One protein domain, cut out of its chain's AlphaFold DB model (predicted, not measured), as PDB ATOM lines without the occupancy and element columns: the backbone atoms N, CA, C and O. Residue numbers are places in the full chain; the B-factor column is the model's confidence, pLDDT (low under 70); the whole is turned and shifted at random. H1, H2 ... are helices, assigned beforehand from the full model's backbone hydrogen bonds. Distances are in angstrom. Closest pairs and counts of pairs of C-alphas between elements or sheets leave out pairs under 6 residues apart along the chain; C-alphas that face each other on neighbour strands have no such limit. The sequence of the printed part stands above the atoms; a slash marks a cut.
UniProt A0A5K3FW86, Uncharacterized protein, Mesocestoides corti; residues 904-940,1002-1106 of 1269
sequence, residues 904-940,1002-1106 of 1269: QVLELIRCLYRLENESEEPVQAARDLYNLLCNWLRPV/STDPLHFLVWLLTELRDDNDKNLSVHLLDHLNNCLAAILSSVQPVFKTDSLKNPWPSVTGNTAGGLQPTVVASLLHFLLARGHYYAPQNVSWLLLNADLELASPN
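What this domain is: This is residues 904 to 940 and 1002 to 1106 of the 1269 residues of an uncharacterized protein of Mesocestoides corti (UniProt A0A5K3FW86). The long helix H4 runs through the core, crossed by the hairpin H1-H2, while H3 and H5 pack on it and H6 packs on H5. H3 to H6 form an up-and-down bundle, each running against the one before. The printed part has 142 residues, six named helices and no named strand: all helix, compact, radius of gyration of the C-alphas 14.4 A, spans 41 by 35 by 29 A.

How they stand to each other: H1, residues 904 to 917, and H2, residues 922 to 936, form a hairpin at a shallow tilt of 18 degrees; their closest C-alphas, Leu 915 and Pro 922, are 5.5 A apart. The hub H4, residues 1024 to 1043, touches H2 at a steep tilt of 65 degrees, closest C-alphas Tyr 930 and Cys 1035, 6.2 A. H3, residues 1004 to 1015, touches H4 with residues 1010 to 1014 alone, closest C-alphas Leu 1013 and Ser 1025, 5.7 A. H5, residues 1069 to 1086, touches H4, closest C-alphas Val 1043 and Pro 1069, 6.0 A. H6, residues 1091 to 1102, touches H5, closest C-alphas Leu 1080 and Trp 1093, 6.2 A. In the six helices every O i to N i+4 pair is within hydrogen-bond range.

Where its parts are: H1 begins at C-alpha 904 (-21.949, -13.946, -25.760); H6 ends at C-alpha 1102 (-6.158, 1.945, -47.188). H4 measures 29.1 A, H5 25.5 A.

The domain as a whole: Residues 941 to 1001 are not printed; C-alphas 940 and 1002 are 10.1 A apart. The link H4 to H5 is long; pLDDT is under 70 at, among others, residues 1057 to 1066.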
ATOM      1  N   GLN A 904     -22.161 -14.652 -24.493       77.25
ATOM      2  CA  GLN A 904     -21.949 -13.946 -25.760       77.25
ATOM      3  C   GLN A 904     -21.213 -14.816 -26.800       77.25
ATOM      4  O   GLN A 904     -21.526 -14.722 -27.983       77.25
ATOM      5  N   VAL A 905     -20.301 -15.701 -26.373       78.31
ATOM      6  CA  VAL A 905     -19.619 -16.692 -27.232       78.31
ATOM      7  C   VAL A 905     -20.618 -17.675 -27.850       78.31
ATOM      8  O   VAL A 905     -20.561 -17.953 -29.048       78.31
ATOM      9  N   LEU A 906     -21.547 -18.193 -27.043       81.00
ATOM     10  CA  LEU A 906     -22.501 -19.216 -27.471       81.00
ATOM     11  C   LEU A 906     -23.514 -18.643 -28.471       81.00
ATOM     12  O   LEU A 906     -23.726 -19.226 -29.532       81.00
ATOM     13  N   GLU A 907     -24.090 -17.476 -28.172       81.75
ATOM     14  CA  GLU A 907     -25.014 -16.804 -29.097       81.75
ATOM     15  C   GLU A 907     -24.294 -16.299 -30.366       81.75
ATOM     16  O   GLU A 907     -24.895 -16.298 -31.438       81.75
ATOM     17  N   LEU A 908     -22.998 -15.956 -30.302       85.56
ATOM     18  CA  LEU A 908     -22.187 -15.628 -31.485       85.56
ATOM     19  C   LEU A 908     -22.072 -16.829 -32.436       85.56
ATOM     20  O   LEU A 908     -22.427 -16.717 -33.609       85.56
ATOM     21  N   ILE A 909     -21.630 -17.983 -31.930       83.19
ATOM     22  CA  ILE A 909     -21.478 -19.209 -32.733       83.19
ATOM     23  C   ILE A 909     -22.839 -19.670 -33.271       83.19
ATOM     24  O   ILE A 909     -22.948 -20.052 -34.435       83.19
ATOM     25  N   ARG A 910     -23.902 -19.557 -32.465       83.06
ATOM     26  CA  ARG A 910     -25.280 -19.849 -32.878       83.06
ATOM     27  C   ARG A 910     -25.762 -18.927 -34.003       83.06
ATOM     28  O   ARG A 910     -26.358 -19.414 -34.957       83.06
ATOM     29  N   CYS A 911     -25.515 -17.618 -33.930       82.50
ATOM     30  CA  CYS A 911     -25.877 -16.678 -34.998       82.50
ATOM     31  C   CYS A 911     -25.113 -16.951 -36.301       82.50
ATOM     32  O   CYS A 911     -25.725 -16.927 -37.366       82.50
ATOM     33  N   LEU A 912     -23.816 -17.268 -36.221       82.69
ATOM     34  CA  LEU A 912     -23.016 -17.667 -37.385       82.69
ATOM     35  C   LEU A 912     -23.526 -18.988 -37.995       82.69
ATOM     36  O   LEU A 912     -23.669 -19.087 -39.209       82.69
ATOM     37  N   TYR A 913     -23.885 -19.977 -37.169       83.19
ATOM     38  CA  TYR A 913     -24.454 -21.246 -37.641       83.19
ATOM     39  C   TYR A 913     -25.838 -21.084 -38.297       83.19
ATOM     40  O   TYR A 913     -26.102 -21.710 -39.326       83.19
ATOM     41  N   ARG A 914     -26.709 -20.220 -37.746       80.31
ATOM     42  CA  ARG A 914     -28.012 -19.879 -38.352       80.31
ATOM     43  C   ARG A 914     -27.845 -19.229 -39.726       80.31
ATOM     44  O   ARG A 914     -28.506 -19.652 -40.666       80.31
ATOM     45  N   LEU A 915     -26.921 -18.269 -39.857       78.69
ATOM     46  CA  LEU A 915     -26.623 -17.583 -41.124       78.69
ATOM     47  C   LEU A 915     -26.235 -18.525 -42.273       78.69
ATOM     48  O   LEU A 915     -26.514 -18.206 -43.425       78.69
ATOM     49  N   GLU A 916     -25.622 -19.667 -41.964       80.44
ATOM     50  CA  GLU A 916     -25.183 -20.648 -42.963       80.44
ATOM     51  C   GLU A 916     -26.263 -21.690 -43.325       80.44
ATOM     52  O   GLU A 916     -26.218 -22.269 -44.406       80.44
ATOM     53  N   ASN A 917     -27.245 -21.943 -42.446       73.69
ATOM     54  CA  ASN A 917     -28.180 -23.073 -42.589       73.69
ATOM     55  C   ASN A 917     -29.667 -22.683 -42.714       73.69
ATOM     56  O   ASN A 917     -30.458 -23.489 -43.204       73.69
ATOM     57  N   GLU A 918     -30.081 -21.491 -42.276       64.94
ATOM     58  CA  GLU A 918     -31.492 -21.073 -42.255       64.94
ATOM     59  C   GLU A 918     -31.833 -20.194 -43.472       64.94
ATOM     60  O   GLU A 918     -31.671 -18.974 -43.462       64.94
ATOM     61  N   SER A 919     -32.345 -20.820 -44.536       53.38
ATOM     62  CA  SER A 919     -32.585 -20.171 -45.837       53.38
ATOM     63  C   SER A 919     -33.685 -19.098 -45.862       53.38
ATOM     64  O   SER A 919     -33.810 -18.401 -46.869       53.38
ATOM     65  N   GLU A 920     -34.508 -18.975 -44.815       49.47
ATOM     66  CA  GLU A 920     -35.731 -18.153 -44.845       49.47
ATOM     67  C   GLU A 920     -35.591 -16.760 -44.190       49.47
ATOM     68  O   GLU A 920     -36.251 -15.828 -44.646       49.47
ATOM     69  N   GLU A 921     -34.696 -16.552 -43.208       59.38
ATOM     70  CA  GLU A 921     -34.504 -15.237 -42.542       59.38
ATOM     71  C   GLU A 921     -33.029 -14.768 -42.351       59.38
ATOM     72  O   GLU A 921     -32.687 -14.202 -41.303       59.38
ATOM     73  N   PRO A 922     -32.124 -14.880 -43.348       68.62
ATOM     74  CA  PRO A 922     -30.709 -14.501 -43.181       68.62
ATOM     75  C   PRO A 922     -30.503 -13.020 -42.800       68.62
ATOM     76  O   PRO A 922     -29.565 -12.675 -42.081       68.62
ATOM     77  N   VAL A 923     -31.416 -12.130 -43.212       74.38
ATOM     78  CA  VAL A 923     -31.395 -10.700 -42.848       74.38
ATOM     79  C   VAL A 923     -31.585 -10.491 -41.340       74.38
ATOM     80  O   VAL A 923     -31.030  -9.542 -40.781       74.38
ATOM     81  N   GLN A 924     -32.358 -11.345 -40.661       75.38
ATOM     82  CA  GLN A 924     -32.592 -11.193 -39.225       75.38
ATOM     83  C   GLN A 924     -31.421 -11.750 -38.412       75.38
ATOM     84  O   GLN A 924     -30.921 -11.045 -37.537       75.38
ATOM     85  N   ALA A 925     -30.891 -12.923 -38.767       74.62
ATOM     86  CA  ALA A 925     -29.684 -13.460 -38.134       74.62
ATOM     87  C   ALA A 925     -28.467 -12.517 -38.290       74.62
ATOM     88  O   ALA A 925     -27.701 -12.332 -37.342       74.62
ATOM     89  N   ALA A 926     -28.336 -11.826 -39.431       79.19
ATOM     90  CA  ALA A 926     -27.304 -10.805 -39.644       79.19
ATOM     91  C   ALA A 926     -27.474  -9.575 -38.733       79.19
ATOM     92  O   ALA A 926     -26.488  -9.031 -38.232       79.19
ATOM     93  N   ARG A 927     -28.717  -9.140 -38.468       79.94
ATOM     94  CA  ARG A 927     -29.007  -8.068 -37.497       79.94
ATOM     95  C   ARG A 927     -28.744  -8.512 -36.063       79.94
ATOM     96  O   ARG A 927     -28.229  -7.713 -35.284       79.94
ATOM     97  N   ASP A 928     -29.095  -9.745 -35.707       80.31
ATOM     98  CA  ASP A 928     -28.823 -10.309 -34.381       80.31
ATOM     99  C   ASP A 928     -27.306 -10.311 -34.115       80.31
ATOM    100  O   ASP A 928     -26.856  -9.788 -33.094       80.31
ATOM    101  N   LEU A 929     -26.515 -10.804 -35.077       83.44
ATOM    102  CA  LEU A 929     -25.049 -10.824 -35.030       83.44
ATOM    103  C   LEU A 929     -24.439  -9.414 -34.945       83.44
ATOM    104  O   LEU A 929     -23.603  -9.158 -34.076       83.44
ATOM    105  N   TYR A 930     -24.894  -8.486 -35.794       83.94
ATOM    106  CA  TYR A 930     -24.454  -7.086 -35.778       83.94
ATOM    107  C   TYR A 930     -24.705  -6.443 -34.406       83.94
ATOM    108  O   TYR A 930     -23.801  -5.865 -33.804       83.94
ATOM    109  N   ASN A 931     -25.915  -6.595 -33.858       83.00
ATOM    110  CA  ASN A 931     -26.265  -6.045 -32.548       83.00
ATOM    111  C   ASN A 931     -25.490  -6.714 -31.401       83.00
ATOM    112  O   ASN A 931     -25.120  -6.030 -30.444       83.00
ATOM    113  N   LEU A 932     -25.217  -8.021 -31.480       83.75
ATOM    114  CA  LEU A 932     -24.400  -8.737 -30.498       83.75
ATOM    115  C   LEU A 932     -22.971  -8.175 -30.457       83.75
ATOM    116  O   LEU A 932     -22.501  -7.780 -29.389       83.75
ATOM    117  N   LEU A 933     -22.313  -8.053 -31.614       82.62
ATOM    118  CA  LEU A 933     -20.950  -7.519 -31.713       82.62
ATOM    119  C   LEU A 933     -20.878  -6.029 -31.340       82.62
ATOM    120  O   LEU A 933     -19.991  -5.638 -30.583       82.62
ATOM    121  N   CYS A 934     -21.840  -5.196 -31.756       80.56
ATOM    122  CA  CYS A 934     -21.912  -3.792 -31.327       80.56
ATOM    123  C   CYS A 934     -22.127  -3.619 -29.813       80.56
ATOM    124  O   CYS A 934     -21.728  -2.598 -29.256       80.56
ATOM    125  N   ASN A 935     -22.756  -4.583 -29.134       78.94
ATOM    126  CA  ASN A 935     -22.908  -4.553 -27.677       78.94
ATOM    127  C   ASN A 935     -21.680  -5.114 -26.941       78.94
ATOM    128  O   ASN A 935     -21.360  -4.617 -25.865       78.94
ATOM    129  N   TRP A 936     -20.973  -6.091 -27.519       78.50
ATOM    130  CA  TRP A 936     -19.712  -6.627 -26.985       78.50
ATOM    131  C   TRP A 936     -18.576  -5.593 -27.078       78.50
ATOM    132  O   TRP A 936     -17.844  -5.377 -26.117       78.50
ATOM    133  N   LEU A 937     -18.452  -4.908 -28.219       77.94
ATOM    134  CA  LEU A 937     -17.345  -3.990 -28.517       77.94
ATOM    135  C   LEU A 937     -17.543  -2.556 -27.978       77.94
ATOM    136  O   LEU A 937     -16.712  -1.683 -28.241       77.94
ATOM    137  N   ARG A 938     -18.617  -2.279 -27.222       74.75
ATOM    138  CA  ARG A 938     -18.854  -0.954 -26.620       74.75
ATOM    139  C   ARG A 938     -18.018  -0.792 -25.334       74.75
ATOM    140  O   ARG A 938     -18.102  -1.655 -24.461       74.75
ATOM    141  N   PRO A 939     -17.226   0.288 -25.178       60.81
ATOM    142  CA  PRO A 939     -16.396   0.492 -23.989       60.81
ATOM    143  C   PRO A 939     -17.239   0.707 -22.723       60.81
ATOM    144  O   PRO A 939     -18.293   1.348 -22.762       60.81
ATOM    145  N   VAL A 940     -16.750   0.202 -21.587       56.09
ATOM    146  CA  VAL A 940     -17.417   0.361 -20.287       56.09
ATOM    147  C   VAL A 940     -17.014   1.709 -19.690       56.09
ATOM    148  O   VAL A 940     -15.855   1.933 -19.341       56.09
ATOM    149  N   SER A1002     -12.964  -6.497 -23.254       65.38
ATOM    150  CA  SER A1002     -12.015  -7.605 -23.400       65.38
ATOM    151  C   SER A1002     -12.344  -8.465 -24.619       65.38
ATOM    152  O   SER A1002     -13.320  -9.223 -24.602       65.38
ATOM    153  N   THR A1003     -11.516  -8.356 -25.656       70.88
ATOM    154  CA  THR A1003     -11.598  -9.141 -26.896       70.88
ATOM    155  C   THR A1003     -10.991 -10.540 -26.764       70.88
ATOM    156  O   THR A1003     -11.146 -11.341 -27.681       70.88
ATOM    157  N   ASP A1004     -10.340 -10.869 -25.638       71.00
ATOM    158  CA  ASP A1004      -9.650 -12.143 -25.371       71.00
ATOM    159  C   ASP A1004     -10.427 -13.393 -25.864       71.00
ATOM    160  O   ASP A1004      -9.841 -14.205 -26.587       71.00
ATOM    161  N   PRO A1005     -11.739 -13.554 -25.568       75.62
ATOM    162  CA  PRO A1005     -12.500 -14.726 -26.011       75.62
ATOM    163  C   PRO A1005     -12.764 -14.761 -27.521       75.62
ATOM    164  O   PRO A1005     -12.857 -15.844 -28.093       75.62
ATOM    165  N   LEU A1006     -12.855 -13.595 -28.178       80.75
ATOM    166  CA  LEU A1006     -12.995 -13.494 -29.634       80.75
ATOM    167  C   LEU A1006     -11.690 -13.896 -30.325       80.75
ATOM    168  O   LEU A1006     -11.730 -14.685 -31.263       80.75
ATOM    169  N   HIS A1007     -10.533 -13.437 -29.834       83.38
ATOM    170  CA  HIS A1007      -9.235 -13.870 -30.366       83.38
ATOM    171  C   HIS A1007      -9.040 -15.388 -30.234       83.38
ATOM    172  O   HIS A1007      -8.565 -16.026 -31.174       83.38
ATOM    173  N   PHE A1008      -9.450 -15.973 -29.102       83.62
ATOM    174  CA  PHE A1008      -9.385 -17.420 -28.887       83.62
ATOM    175  C   PHE A1008     -10.365 -18.199 -29.780       83.62
ATOM    176  O   PHE A1008      -9.971 -19.191 -30.387       83.62
ATOM    177  N   LEU A1009     -11.613 -17.735 -29.927       84.81
ATOM    178  CA  LEU A1009     -12.596 -18.352 -30.826       84.81
ATOM    179  C   LEU A1009     -12.157 -18.291 -32.296       84.81
ATOM    180  O   LEU A1009     -12.264 -19.283 -33.008       84.81
ATOM    181  N   VAL A1010     -11.639 -17.149 -32.750       84.56
ATOM    182  CA  VAL A1010     -11.128 -16.983 -34.119       84.56
ATOM    183  C   VAL A1010      -9.955 -17.922 -34.382       84.56
ATOM    184  O   VAL A1010      -9.916 -18.558 -35.432       84.56
ATOM    185  N   TRP A1011      -9.037 -18.063 -33.421       85.69
ATOM    186  CA  TRP A1011      -7.958 -19.041 -33.521       85.69
ATOM    187  C   TRP A1011      -8.501 -20.477 -33.637       85.69
ATOM    188  O   TRP A1011      -8.126 -21.180 -34.573       85.69
ATOM    189  N   LEU A1012      -9.451 -20.883 -32.782       82.81
ATOM    190  CA  LEU A1012     -10.097 -22.200 -32.881       82.81
ATOM    191  C   LEU A1012     -10.760 -22.441 -34.242       82.81
ATOM    192  O   LEU A1012     -10.611 -23.521 -34.804       82.81
ATOM    193  N   LEU A1013     -11.466 -21.447 -34.787       82.62
ATOM    194  CA  LEU A1013     -12.092 -21.541 -36.110       82.62
ATOM    195  C   LEU A1013     -11.064 -21.723 -37.242       82.62
ATOM    196  O   LEU A1013     -11.408 -22.332 -38.249       82.62
ATOM    197  N   THR A1014      -9.818 -21.259 -37.079       79.31
ATOM    198  CA  THR A1014      -8.722 -21.524 -38.033       79.31
ATOM    199  C   THR A1014      -7.965 -22.838 -37.798       79.31
ATOM    200  O   THR A1014      -7.349 -23.339 -38.731       79.31
ATOM    201  N   GLU A1015      -8.014 -23.434 -36.603       78.62
ATOM    202  CA  GLU A1015      -7.463 -24.786 -36.371       78.62
ATOM    203  C   GLU A1015      -8.473 -25.903 -36.711       78.62
ATOM    204  O   GLU A1015      -8.097 -27.062 -36.897       78.62
ATOM    205  N   LEU A1016      -9.765 -25.564 -36.828       73.44
ATOM    206  CA  LEU A1016     -10.830 -26.452 -37.302       73.44
ATOM    207  C   LEU A1016     -10.680 -26.769 -38.801       73.44
ATOM    208  O   LEU A1016     -11.449 -26.298 -39.634       73.44
ATOM    209  N   ARG A1017      -9.726 -27.643 -39.140       62.91
ATOM    210  CA  ARG A1017      -9.731 -28.331 -40.436       62.91
ATOM    211  C   ARG A1017     -10.912 -29.300 -40.494       62.91
ATOM    212  O   ARG A1017     -11.051 -30.167 -39.624       62.91
ATOM    213  N   ASP A1018     -11.746 -29.164 -41.516       59.41
ATOM    214  CA  ASP A1018     -12.811 -30.115 -41.826       59.41
ATOM    215  C   ASP A1018     -12.267 -31.263 -42.685       59.41
ATOM    216  O   ASP A1018     -11.600 -31.038 -43.690       59.41
ATOM    217  N   ASP A1019     -12.602 -32.499 -42.311       53.91
ATOM    218  CA  ASP A1019     -12.285 -33.712 -43.080       53.91
ATOM    219  C   ASP A1019     -13.295 -33.953 -44.235       53.91
ATOM    220  O   ASP A1019     -13.324 -35.028 -44.829       53.91
ATOM    221  N   ASN A1020     -14.175 -32.979 -44.510       52.22
ATOM    222  CA  ASN A1020     -15.238 -33.020 -45.523       52.22
ATOM    223  C   ASN A1020     -15.220 -31.720 -46.348       52.22
ATOM    224  O   ASN A1020     -15.046 -30.646 -45.773       52.22
ATOM    225  N   ASP A1021     -15.536 -31.789 -47.645       48.53
ATOM    226  CA  ASP A1021     -15.396 -30.705 -48.651       48.53
ATOM    227  C   ASP A1021     -16.258 -29.433 -48.449       48.53
ATOM    228  O   ASP A1021     -16.426 -28.627 -49.363       48.53
ATOM    229  N   LYS A1022     -16.869 -29.241 -47.274       55.47
ATOM    230  CA  LYS A1022     -17.857 -28.180 -47.015       55.47
ATOM    231  C   LYS A1022     -17.282 -26.861 -46.494       55.47
ATOM    232  O   LYS A1022     -18.040 -25.905 -46.394       55.47
ATOM    233  N   ASN A1023     -15.986 -26.798 -46.169       71.31
ATOM    234  CA  ASN A1023     -15.286 -25.570 -45.759       71.31
ATOM    235  C   ASN A1023     -16.023 -24.737 -44.682       71.31
ATOM    236  O   ASN A1023     -15.987 -23.504 -44.717       71.31
ATOM    237  N   LEU A1024     -16.705 -25.375 -43.722       78.81
ATOM    238  CA  LEU A1024     -17.660 -24.700 -42.832       78.81
ATOM    239  C   LEU A1024     -16.972 -23.615 -41.990       78.81
ATOM    240  O   LEU A1024     -17.498 -22.514 -41.830       78.81
ATOM    241  N   SER A1025     -15.747 -23.886 -41.535       79.38
ATOM    242  CA  SER A1025     -14.866 -22.906 -40.890       79.38
ATOM    243  C   SER A1025     -14.657 -21.633 -41.726       79.38
ATOM    244  O   SER A1025     -14.693 -20.530 -41.185       79.38
ATOM    245  N   VAL A1026     -14.459 -21.766 -43.048       83.12
ATOM    246  CA  VAL A1026     -14.234 -20.628 -43.960       83.12
ATOM    247  C   VAL A1026     -15.502 -19.793 -44.061       83.12
ATOM    248  O   VAL A1026     -15.427 -18.579 -43.913       83.12
ATOM    249  N   HIS A1027     -16.661 -20.429 -44.241       83.69
ATOM    250  CA  HIS A1027     -17.949 -19.741 -44.351       83.69
ATOM    251  C   HIS A1027     -18.320 -18.977 -43.068       83.69
ATOM    252  O   HIS A1027     -18.698 -17.807 -43.129       83.69
ATOM    253  N   LEU A1028     -18.115 -19.577 -41.890       85.44
ATOM    254  CA  LEU A1028     -18.348 -18.913 -40.598       85.44
ATOM    255  C   LEU A1028     -17.394 -17.722 -40.370       85.44
ATOM    256  O   LEU A1028     -17.816 -16.690 -39.842       85.44
ATOM    257  N   LEU A1029     -16.132 -17.828 -40.804       86.81
ATOM    258  CA  LEU A1029     -15.182 -16.709 -40.802       86.81
ATOM    259  C   LEU A1029     -15.567 -15.626 -41.827       86.81
ATOM    260  O   LEU A1029     -15.423 -14.442 -41.532       86.81
ATOM    261  N   ASP A1030     -16.120 -16.000 -42.983       86.69
ATOM    262  CA  ASP A1030     -16.641 -15.072 -43.993       86.69
ATOM    263  C   ASP A1030     -17.791 -14.225 -43.421       86.69
ATOM    264  O   ASP A1030     -17.761 -12.996 -43.524       86.69
ATOM    265  N   HIS A1031     -18.767 -14.841 -42.742       86.50
ATOM    266  CA  HIS A1031     -19.860 -14.117 -42.070       86.50
ATOM    267  C   HIS A1031     -19.347 -13.166 -40.979       86.50
ATOM    268  O   HIS A1031     -19.811 -12.028 -40.881       86.50
ATOM    269  N   LEU A1032     -18.362 -13.595 -40.183       87.44
ATOM    270  CA  LEU A1032     -17.771 -12.774 -39.123       87.44
ATOM    271  C   LEU A1032     -16.975 -11.580 -39.685       87.44
ATOM    272  O   LEU A1032     -17.150 -10.451 -39.217       87.44
ATOM    273  N   ASN A1033     -16.164 -11.807 -40.725       88.62
ATOM    274  CA  ASN A1033     -15.411 -10.769 -41.434       88.62
ATOM    275  C   ASN A1033     -16.345  -9.729 -42.063       88.62
ATOM    276  O   ASN A1033     -16.159  -8.529 -41.852       88.62
ATOM    277  N   ASN A1034     -17.386 -10.172 -42.777       87.19
ATOM    278  CA  ASN A1034     -18.370  -9.268 -43.373       87.19
ATOM    279  C   ASN A1034     -19.135  -8.469 -42.300       87.19
ATOM    280  O   ASN A1034     -19.327  -7.262 -42.460       87.19
ATOM    281  N   CYS A1035     -19.520  -9.082 -41.173       86.81
ATOM    282  CA  CYS A1035     -20.199  -8.355 -40.100       86.81
ATOM    283  C   CYS A1035     -19.309  -7.268 -39.471       86.81
ATOM    284  O   CYS A1035     -19.780  -6.154 -39.227       86.81
ATOM    285  N   LEU A1036     -18.027  -7.554 -39.219       87.31
ATOM    286  CA  LEU A1036     -17.086  -6.562 -38.685       87.31
ATOM    287  C   LEU A1036     -16.768  -5.459 -39.702       87.31
ATOM    288  O   LEU A1036     -16.689  -4.295 -39.313       87.31
ATOM    289  N   ALA A1037     -16.672  -5.785 -40.994       86.69
ATOM    290  CA  ALA A1037     -16.538  -4.799 -42.064       86.69
ATOM    291  C   ALA A1037     -17.762  -3.866 -42.148       86.69
ATOM    292  O   ALA A1037     -17.601  -2.649 -42.231       86.69
ATOM    293  N   ALA A1038     -18.982  -4.405 -42.042       84.75
ATOM    294  CA  ALA A1038     -20.210  -3.608 -42.003       84.75
ATOM    295  C   ALA A1038     -20.262  -2.675 -40.776       84.75
ATOM    296  O   ALA A1038     -20.639  -1.506 -40.898       84.75
ATOM    297  N   ILE A1039     -19.834  -3.154 -39.599       84.56
ATOM    298  CA  ILE A1039     -19.683  -2.312 -38.402       84.56
ATOM    299  C   ILE A1039     -18.639  -1.216 -38.661       84.56
ATOM    300  O   ILE A1039     -18.931  -0.042 -38.424       84.56
ATOM    301  N   LEU A1040     -17.466  -1.552 -39.204       85.38
ATOM    302  CA  LEU A1040     -16.397  -0.585 -39.462       85.38
ATOM    303  C   LEU A1040     -16.827   0.501 -40.462       85.38
ATOM    304  O   LEU A1040     -16.649   1.677 -40.161       85.38
ATOM    305  N   SER A1041     -17.485   0.152 -41.573       84.31
ATOM    306  CA  SER A1041     -18.024   1.140 -42.526       84.31
ATOM    307  C   SER A1041     -19.118   2.030 -41.926       84.31
ATOM    308  O   SER A1041     -19.286   3.165 -42.371       84.31
ATOM    309  N   SER A1042     -19.844   1.565 -40.900       80.69
ATOM    310  CA  SER A1042     -20.827   2.395 -40.185       80.69
ATOM    311  C   SER A1042     -20.203   3.370 -39.172       80.69
ATOM    312  O   SER A1042     -20.816   4.388 -38.856       80.69
ATOM    313  N   VAL A1043     -18.989   3.088 -38.682       79.06
ATOM    314  CA  VAL A1043     -18.286   3.897 -37.662       79.06
ATOM    315  C   VAL A1043     -17.187   4.783 -38.275       79.06
ATOM    316  O   VAL A1043     -16.914   5.867 -37.762       79.06
ATOM    317  N   GLN A1044     -16.570   4.365 -39.384       81.75
ATOM    318  CA  GLN A1044     -15.451   5.045 -40.040       81.75
ATOM    319  C   GLN A1044     -15.758   5.293 -41.533       81.75
ATOM    320  O   GLN A1044     -15.520   4.414 -42.357       81.75
ATOM    321  N   PRO A1045     -16.202   6.503 -41.937       76.94
ATOM    322  CA  PRO A1045     -16.633   6.787 -43.318       76.94
ATOM    323  C   PRO A1045     -15.495   6.809 -44.358       76.94
ATOM    324  O   PRO A1045     -15.750   6.902 -45.561       76.94
ATOM    325  N   VAL A1046     -14.238   6.738 -43.905       80.94
ATOM    326  CA  VAL A1046     -13.061   6.504 -44.759       80.94
ATOM    327  C   VAL A1046     -13.009   5.039 -45.209       80.94
ATOM    328  O   VAL A1046     -12.679   4.773 -46.363       80.94
ATOM    329  N   PHE A1047     -13.394   4.100 -44.337       85.12
ATOM    330  CA  PHE A1047     -13.430   2.677 -44.657       85.12
ATOM    331  C   PHE A1047     -14.678   2.344 -45.481       85.12
ATOM    332  O   PHE A1047     -15.815   2.318 -45.004       85.12
ATOM    333  N   LYS A1048     -14.435   2.058 -46.754       81.62
ATOM    334  CA  LYS A1048     -15.401   1.535 -47.722       81.62
ATOM    335  C   LYS A1048     -14.881   0.172 -48.152       81.62
ATOM    336  O   LYS A1048     -13.669   0.019 -48.227       81.62
ATOM    337  N   THR A1049     -15.732  -0.750 -48.573       82.00
ATOM    338  CA  THR A1049     -15.277  -1.960 -49.274       82.00
ATOM    339  C   THR A1049     -16.300  -2.397 -50.309       82.00
ATOM    340  O   THR A1049     -17.501  -2.212 -50.110       82.00
ATOM    341  N   ASP A1050     -15.812  -2.956 -51.411       77.19
ATOM    342  CA  ASP A1050     -16.641  -3.507 -52.486       77.19
ATOM    343  C   ASP A1050     -16.923  -5.010 -52.236       77.19
ATOM    344  O   ASP A1050     -17.797  -5.598 -52.866       77.19
ATOM    345  N   SER A1051     -16.215  -5.623 -51.276       73.25
ATOM    346  CA  SER A1051     -16.234  -7.066 -50.975       73.25
ATOM    347  C   SER A1051     -17.443  -7.532 -50.146       73.25
ATOM    348  O   SER A1051     -17.599  -8.732 -49.910       73.25
ATOM    349  N   LEU A1052     -18.278  -6.604 -49.663       76.44
ATOM    350  CA  LEU A1052     -19.338  -6.885 -48.691       76.44
ATOM    351  C   LEU A1052     -20.549  -7.575 -49.345       76.44
ATOM    352  O   LEU A1052     -21.374  -6.937 -50.002       76.44
ATOM    353  N   LYS A1053     -20.702  -8.882 -49.113       69.31
ATOM    354  CA  LYS A1053     -21.856  -9.668 -49.586       69.31
ATOM    355  C   LYS A1053     -23.094  -9.340 -48.736       69.31
ATOM    356  O   LYS A1053     -23.043  -9.517 -47.524       69.31
ATOM    357  N   ASN A1054     -24.208  -8.904 -49.336       59.34
ATOM    358  CA  ASN A1054     -25.501  -8.732 -48.638       59.34
ATOM    359  C   ASN A1054     -25.861 -10.012 -47.847       59.34
ATOM    360  O   ASN A1054     -25.750 -11.095 -48.419       59.34
ATOM    361  N   PRO A1055     -26.281  -9.904 -46.565       59.12
ATOM    362  CA  PRO A1055     -27.513  -9.189 -46.197       59.12
ATOM    363  C   PRO A1055     -27.361  -8.118 -45.091       59.12
ATOM    364  O   PRO A1055     -28.335  -7.782 -44.413       59.12
ATOM    365  N   TRP A1056     -26.152  -7.600 -44.868       71.38
ATOM    366  CA  TRP A1056     -25.842  -6.711 -43.738       71.38
ATOM    367  C   TRP A1056     -26.604  -5.374 -43.773       71.38
ATOM    368  O   TRP A1056     -26.731  -4.760 -44.834       71.38
ATOM    369  N   PRO A1057     -27.098  -4.879 -42.622       60.09
ATOM    370  CA  PRO A1057     -27.844  -3.628 -42.571       60.09
ATOM    371  C   PRO A1057     -26.926  -2.408 -42.738       60.09
ATOM    372  O   PRO A1057     -26.049  -2.156 -41.914       60.09
ATOM    373  N   SER A1058     -27.199  -1.573 -43.740       55.81
ATOM    374  CA  SER A1058     -26.694  -0.198 -43.812       55.81
ATOM    375  C   SER A1058     -27.418   0.668 -42.768       55.81
ATOM    376  O   SER A1058     -28.509   1.189 -42.996       55.81
ATOM    377  N   VAL A1059     -26.843   0.741 -41.563       52.19
ATOM    378  CA  VAL A1059     -27.527   1.247 -40.363       52.19
ATOM    379  C   VAL A1059     -27.871   2.739 -40.434       52.19
ATOM    380  O   VAL A1059     -27.012   3.600 -40.592       52.19
ATOM    381  N   THR A1060     -29.151   3.035 -40.201       42.84
ATOM    382  CA  THR A1060     -29.741   4.382 -40.108       42.84
ATOM    383  C   THR A1060     -30.238   4.710 -38.688       42.84
ATOM    384  O   THR A1060     -31.203   5.454 -38.514       42.84
ATOM    385  N   GLY A1061     -29.605   4.147 -37.647       48.88
ATOM    386  CA  GLY A1061     -30.042   4.284 -36.250       48.88
ATOM    387  C   GLY A1061     -28.929   4.158 -35.199       48.88
ATOM    388  O   GLY A1061     -27.816   3.728 -35.482       48.88
ATOM    389  N   ASN A1062     -29.247   4.536 -33.958       50.91
ATOM    390  CA  ASN A1062     -28.284   4.878 -32.894       50.91
ATOM    391  C   ASN A1062     -27.386   3.740 -32.340       50.91
ATOM    392  O   ASN A1062     -26.622   3.990 -31.410       50.91
ATOM    393  N   THR A1063     -27.455   2.498 -32.835       56.66
ATOM    394  CA  THR A1063     -26.804   1.334 -32.188       56.66
ATOM    395  C   THR A1063     -25.274   1.356 -32.237       56.66
ATOM    396  O   THR A1063     -24.635   0.953 -31.262       56.66
ATOM    397  N   ALA A1064     -24.683   1.876 -33.317       59.16
ATOM    398  CA  ALA A1064     -23.231   2.020 -33.472       59.16
ATOM    399  C   ALA A1064     -22.625   3.185 -32.653       59.16
ATOM    400  O   ALA A1064     -21.403   3.317 -32.558       59.16
ATOM    401  N   GLY A1065     -23.462   4.030 -32.036       57.69
ATOM    402  CA  GLY A1065     -23.018   5.171 -31.238       57.69
ATOM    403  C   GLY A1065     -22.130   4.755 -30.058       57.69
ATOM    404  O   GLY A1065     -22.521   3.936 -29.225       57.69
ATOM    405  N   GLY A1066     -20.933   5.346 -29.981       64.19
ATOM    406  CA  GLY A1066     -19.963   5.113 -28.905       64.19
ATOM    407  C   GLY A1066     -18.970   3.967 -29.135       64.19
ATOM    408  O   GLY A1066     -18.149   3.712 -28.254       64.19
ATOM    409  N   LEU A1067     -19.001   3.290 -30.289       75.69
ATOM    410  CA  LEU A1067     -17.944   2.351 -30.684       75.69
ATOM    411  C   LEU A1067     -16.652   3.092 -31.064       75.69
ATOM    412  O   LEU A1067     -16.692   4.162 -31.669       75.69
ATOM    413  N   GLN A1068     -15.503   2.499 -30.733       77.44
ATOM    414  CA  GLN A1068     -14.186   2.999 -31.137       77.44
ATOM    415  C   GLN A1068     -13.735   2.274 -32.417       77.44
ATOM    416  O   GLN A1068     -13.524   1.059 -32.359       77.44
ATOM    417  N   PRO A1069     -13.560   2.964 -33.565       80.31
ATOM    418  CA  PRO A1069     -13.225   2.301 -34.830       80.31
ATOM    419  C   PRO A1069     -11.888   1.555 -34.779       80.31
ATOM    420  O   PRO A1069     -11.763   0.492 -35.378       80.31
ATOM    421  N   THR A1070     -10.923   2.039 -33.989       82.81
ATOM    422  CA  THR A1070      -9.627   1.376 -33.762       82.81
ATOM    423  C   THR A1070      -9.764  -0.037 -33.190       82.81
ATOM    424  O   THR A1070      -9.020  -0.926 -33.593       82.81
ATOM    425  N   VAL A1071     -10.733  -0.274 -32.298       82.62
ATOM    426  CA  VAL A1071     -10.979  -1.603 -31.714       82.62
ATOM    427  C   VAL A1071     -11.529  -2.550 -32.783       82.62
ATOM    428  O   VAL A1071     -10.999  -3.645 -32.956       82.62
ATOM    429  N   VAL A1072     -12.526  -2.102 -33.555       85.81
ATOM    430  CA  VAL A1072     -13.131  -2.886 -34.648       85.81
ATOM    431  C   VAL A1072     -12.091  -3.215 -35.728       85.81
ATOM    432  O   VAL A1072     -11.969  -4.372 -36.124       85.81
ATOM    433  N   ALA A1073     -11.291  -2.226 -36.141       86.31
ATOM    434  CA  ALA A1073     -10.206  -2.398 -37.103       86.31
ATOM    435  C   ALA A1073      -9.131  -3.381 -36.605       86.31
ATOM    436  O   ALA A1073      -8.718  -4.259 -37.356       86.31
ATOM    437  N   SER A1074      -8.718  -3.294 -35.333       86.75
ATOM    438  CA  SER A1074      -7.713  -4.208 -34.766       86.75
ATOM    439  C   SER A1074      -8.184  -5.669 -34.717       86.75
ATOM    440  O   SER A1074      -7.405  -6.579 -35.008       86.75
ATOM    441  N   LEU A1075      -9.470  -5.901 -34.420       87.00
ATOM    442  CA  LEU A1075     -10.063  -7.236 -34.431       87.00
ATOM    443  C   LEU A1075     -10.188  -7.783 -35.860       87.00
ATOM    444  O   LEU A1075      -9.863  -8.948 -36.084       87.00
ATOM    445  N   LEU A1076     -10.597  -6.948 -36.824       89.62
ATOM    446  CA  LEU A1076     -10.682  -7.330 -38.236       89.62
ATOM    447  C   LEU A1076      -9.295  -7.640 -38.829       89.62
ATOM    448  O   LEU A1076      -9.141  -8.663 -39.486       89.62
ATOM    449  N   HIS A1077      -8.265  -6.840 -38.526       89.81
ATOM    450  CA  HIS A1077      -6.884  -7.125 -38.938       89.81
ATOM    451  C   HIS A1077      -6.378  -8.453 -38.347       89.81
ATOM    452  O   HIS A1077      -5.776  -9.256 -39.053       89.81
ATOM    453  N   PHE A1078      -6.636  -8.732 -37.061       88.50
ATOM    454  CA  PHE A1078      -6.285 -10.026 -36.454       88.50
ATOM    455  C   PHE A1078      -6.982 -11.202 -37.159       88.50
ATOM    456  O   PHE A1078      -6.350 -12.222 -37.434       88.50
ATOM    457  N   LEU A1079      -8.272 -11.043 -37.470       88.81
ATOM    458  CA  LEU A1079      -9.072 -12.021 -38.204       88.81
ATOM    459  C   LEU A1079      -8.521 -12.292 -39.602       88.81
ATOM    460  O   LEU A1079      -8.363 -13.451 -39.975       88.81
ATOM    461  N   LEU A1080      -8.178 -11.244 -40.351       90.06
ATOM    462  CA  LEU A1080      -7.643 -11.356 -41.706       90.06
ATOM    463  C   LEU A1080      -6.216 -11.916 -41.719       90.06
ATOM    464  O   LEU A1080      -5.908 -12.751 -42.565       90.06
ATOM    465  N   ALA A1081      -5.373 -11.567 -40.743       88.69
ATOM    466  CA  ALA A1081      -4.043 -12.158 -40.589       88.69
ATOM    467  C   ALA A1081      -4.106 -13.666 -40.268       88.69
ATOM    468  O   ALA A1081      -3.351 -14.455 -40.838       88.69
ATOM    469  N   ARG A1082      -5.035 -14.094 -39.398       84.94
ATOM    470  CA  ARG A1082      -5.292 -15.522 -39.125       84.94
ATOM    471  C   ARG A1082      -5.935 -16.230 -40.321       84.94
ATOM    472  O   ARG A1082      -5.523 -17.334 -40.665       84.94
ATOM    473  N   GLY A1083      -6.882 -15.578 -40.991       82.81
ATOM    474  CA  GLY A1083      -7.527 -16.077 -42.201       82.81
ATOM    475  C   GLY A1083      -6.546 -16.282 -43.358       82.81
ATOM    476  O   GLY A1083      -6.605 -17.309 -44.022       82.81
ATOM    477  N   HIS A1084      -5.592 -15.371 -43.561       84.44
ATOM    478  CA  HIS A1084      -4.564 -15.501 -44.597       84.44
ATOM    479  C   HIS A1084      -3.624 -16.694 -44.351       84.44
ATOM    480  O   HIS A1084      -3.251 -17.373 -45.301       84.44
ATOM    481  N   TYR A1085      -3.299 -17.013 -43.091       83.38
ATOM    482  CA  TYR A1085      -2.564 -18.242 -42.758       83.38
ATOM    483  C   TYR A1085      -3.379 -19.514 -43.063       83.38
ATOM    484  O   TYR A1085      -2.818 -20.516 -43.502       83.38
ATOM    485  N   TYR A1086      -4.700 -19.473 -42.855       80.44
ATOM    486  CA  TYR A1086      -5.595 -20.617 -43.056       80.44
ATOM    487  C   TYR A1086      -5.962 -20.867 -44.532       80.44
ATOM    488  O   TYR A1086      -5.938 -22.004 -44.999       80.44
ATOM    489  N   ALA A1087      -6.292 -19.804 -45.270       82.69
ATOM    490  CA  ALA A1087      -6.740 -19.839 -46.660       82.69
ATOM    491  C   ALA A1087      -6.113 -18.671 -47.461       82.69
ATOM    492  O   ALA A1087      -6.805 -17.703 -47.794       82.69
ATOM    493  N   PRO A1088      -4.808 -18.739 -47.799       83.75
ATOM    494  CA  PRO A1088      -4.067 -17.625 -48.408       83.75
ATOM    495  C   PRO A1088      -4.593 -17.191 -49.784       83.75
ATOM    496  O   PRO A1088      -4.361 -16.058 -50.193       83.75
ATOM    497  N   GLN A1089      -5.325 -18.064 -50.484       86.12
ATOM    498  CA  GLN A1089      -5.937 -17.789 -51.790       86.12
ATOM    499  C   GLN A1089      -7.324 -17.114 -51.700       86.12
ATOM    500  O   GLN A1089      -7.933 -16.847 -52.737       86.12
ATOM    501  N   ASN A1090      -7.865 -16.828 -50.505       88.75
ATOM    502  CA  ASN A1090      -9.187 -16.200 -50.390       88.75
ATOM    503  C   ASN A1090      -9.153 -14.720 -50.819       88.75
ATOM    504  O   ASN A1090      -8.872 -13.816 -50.029       88.75
ATOM    505  N   VAL A1091      -9.521 -14.489 -52.081       90.00
ATOM    506  CA  VAL A1091      -9.597 -13.178 -52.746       90.00
ATOM    507  C   VAL A1091     -10.359 -12.136 -51.919       90.00
ATOM    508  O   VAL A1091      -9.900 -11.003 -51.805       90.00
ATOM    509  N   SER A1092     -11.493 -12.494 -51.301       88.12
ATOM    510  CA  SER A1092     -12.273 -11.522 -50.516       88.12
ATOM    511  C   SER A1092     -11.564 -11.072 -49.241       88.12
ATOM    512  O   SER A1092     -11.703  -9.915 -48.852       88.12
ATOM    513  N   TRP A1093     -10.765 -11.939 -48.611       90.75
ATOM    514  CA  TRP A1093      -9.992 -11.579 -47.420       90.75
ATOM    515  C   TRP A1093      -8.777 -10.722 -47.796       90.75
ATOM    516  O   TRP A1093      -8.485  -9.752 -47.103       90.75
ATOM    517  N   LEU A1094      -8.127 -11.009 -48.930       91.31
ATOM    518  CA  LEU A1094      -7.034 -10.191 -49.470       91.31
ATOM    519  C   LEU A1094      -7.501  -8.766 -49.822       91.31
ATOM    520  O   LEU A1094      -6.881  -7.794 -49.383       91.31
ATOM    521  N   LEU A1095      -8.626  -8.629 -50.539       91.88
ATOM    522  CA  LEU A1095      -9.228  -7.324 -50.849       91.88
ATOM    523  C   LEU A1095      -9.667  -6.575 -49.583       91.88
ATOM    524  O   LEU A1095      -9.397  -5.384 -49.452       91.88
ATOM    525  N   LEU A1096     -10.306  -7.262 -48.630       90.88
ATOM    526  CA  LEU A1096     -10.767  -6.643 -47.385       90.88
ATOM    527  C   LEU A1096      -9.600  -6.163 -46.504       90.88
ATOM    528  O   LEU A1096      -9.720  -5.133 -45.843       90.88
ATOM    529  N   ASN A1097      -8.461  -6.863 -46.534       91.19
ATOM    530  CA  ASN A1097      -7.244  -6.448 -45.834       91.19
ATOM    531  C   ASN A1097      -6.588  -5.227 -46.499       91.19
ATOM    532  O   ASN A1097      -6.181  -4.292 -45.812       91.19
ATOM    533  N   ALA A1098      -6.552  -5.182 -47.835       91.25
ATOM    534  CA  ALA A1098      -6.087  -4.008 -48.573       91.25
ATOM    535  C   ALA A1098      -6.979  -2.775 -48.328       91.25
ATOM    536  O   ALA A1098      -6.466  -1.678 -48.115       91.25
ATOM    537  N   ASP A1099      -8.304  -2.952 -48.292       90.50
ATOM    538  CA  ASP A1099      -9.264  -1.890 -47.958       90.50
ATOM    539  C   ASP A1099      -9.115  -1.385 -46.511       90.50
ATOM    540  O   ASP A1099      -9.345  -0.203 -46.243       90.50
ATOM    541  N   LEU A1100      -8.715  -2.258 -45.580       90.62
ATOM    542  CA  LEU A1100      -8.446  -1.905 -44.185       90.62
ATOM    543  C   LEU A1100      -7.160  -1.075 -44.051       90.62
ATOM    544  O   LEU A1100      -7.183  -0.015 -43.424       90.62
ATOM    545  N   GLU A1101      -6.075  -1.498 -44.703       89.25
ATOM    546  CA  GLU A1101      -4.812  -0.748 -44.756       89.25
ATOM    547  C   GLU A1101      -4.961   0.601 -45.481       89.25
ATOM    548  O   GLU A1101      -4.392   1.601 -45.046       89.25
ATOM    549  N   LEU A1102      -5.794   0.682 -46.525       88.69
ATOM    550  CA  LEU A1102      -6.158   1.945 -47.188       88.69
ATOM    551  C   LEU A1102      -6.950   2.906 -46.287       88.69
ATOM    552  O   LEU A1102      -6.912   4.117 -46.507       88.69
ATOM    553  N   ALA A1103      -7.667   2.389 -45.286       87.00
ATOM    554  CA  ALA A1103      -8.401   3.190 -44.307       87.00
ATOM    555  C   ALA A1103      -7.578   3.542 -43.052       87.00
ATOM    556  O   ALA A1103      -8.072   4.267 -42.181       87.00
ATOM    557  N   SER A1104      -6.336   3.058 -42.951       85.50
ATOM    558  CA  SER A1104      -5.368   3.464 -41.927       85.50
ATOM    559  C   SER A1104      -5.112   4.980 -41.981       85.50
ATOM    560  O   SER A1104      -5.092   5.554 -43.071       85.50
ATOM    561  N   PRO A1105      -4.864   5.669 -40.846       79.88
ATOM    562  CA  PRO A1105      -4.505   7.092 -40.855       79.88
ATOM    563  C   PRO A1105      -3.201   7.398 -41.614       79.88
ATOM    564  O   PRO A1105      -3.005   8.540 -42.015       79.88
ATOM    565  N   ASN A1106      -2.335   6.398 -41.814       81.25
ATOM    566  CA  ASN A1106      -1.172   6.451 -42.700       81.25
ATOM    567  C   ASN A1106      -1.154   5.156 -43.540       81.25
ATOM    568  O   ASN A1106      -0.585   4.161 -43.081       81.25
TER     569      ASN A1106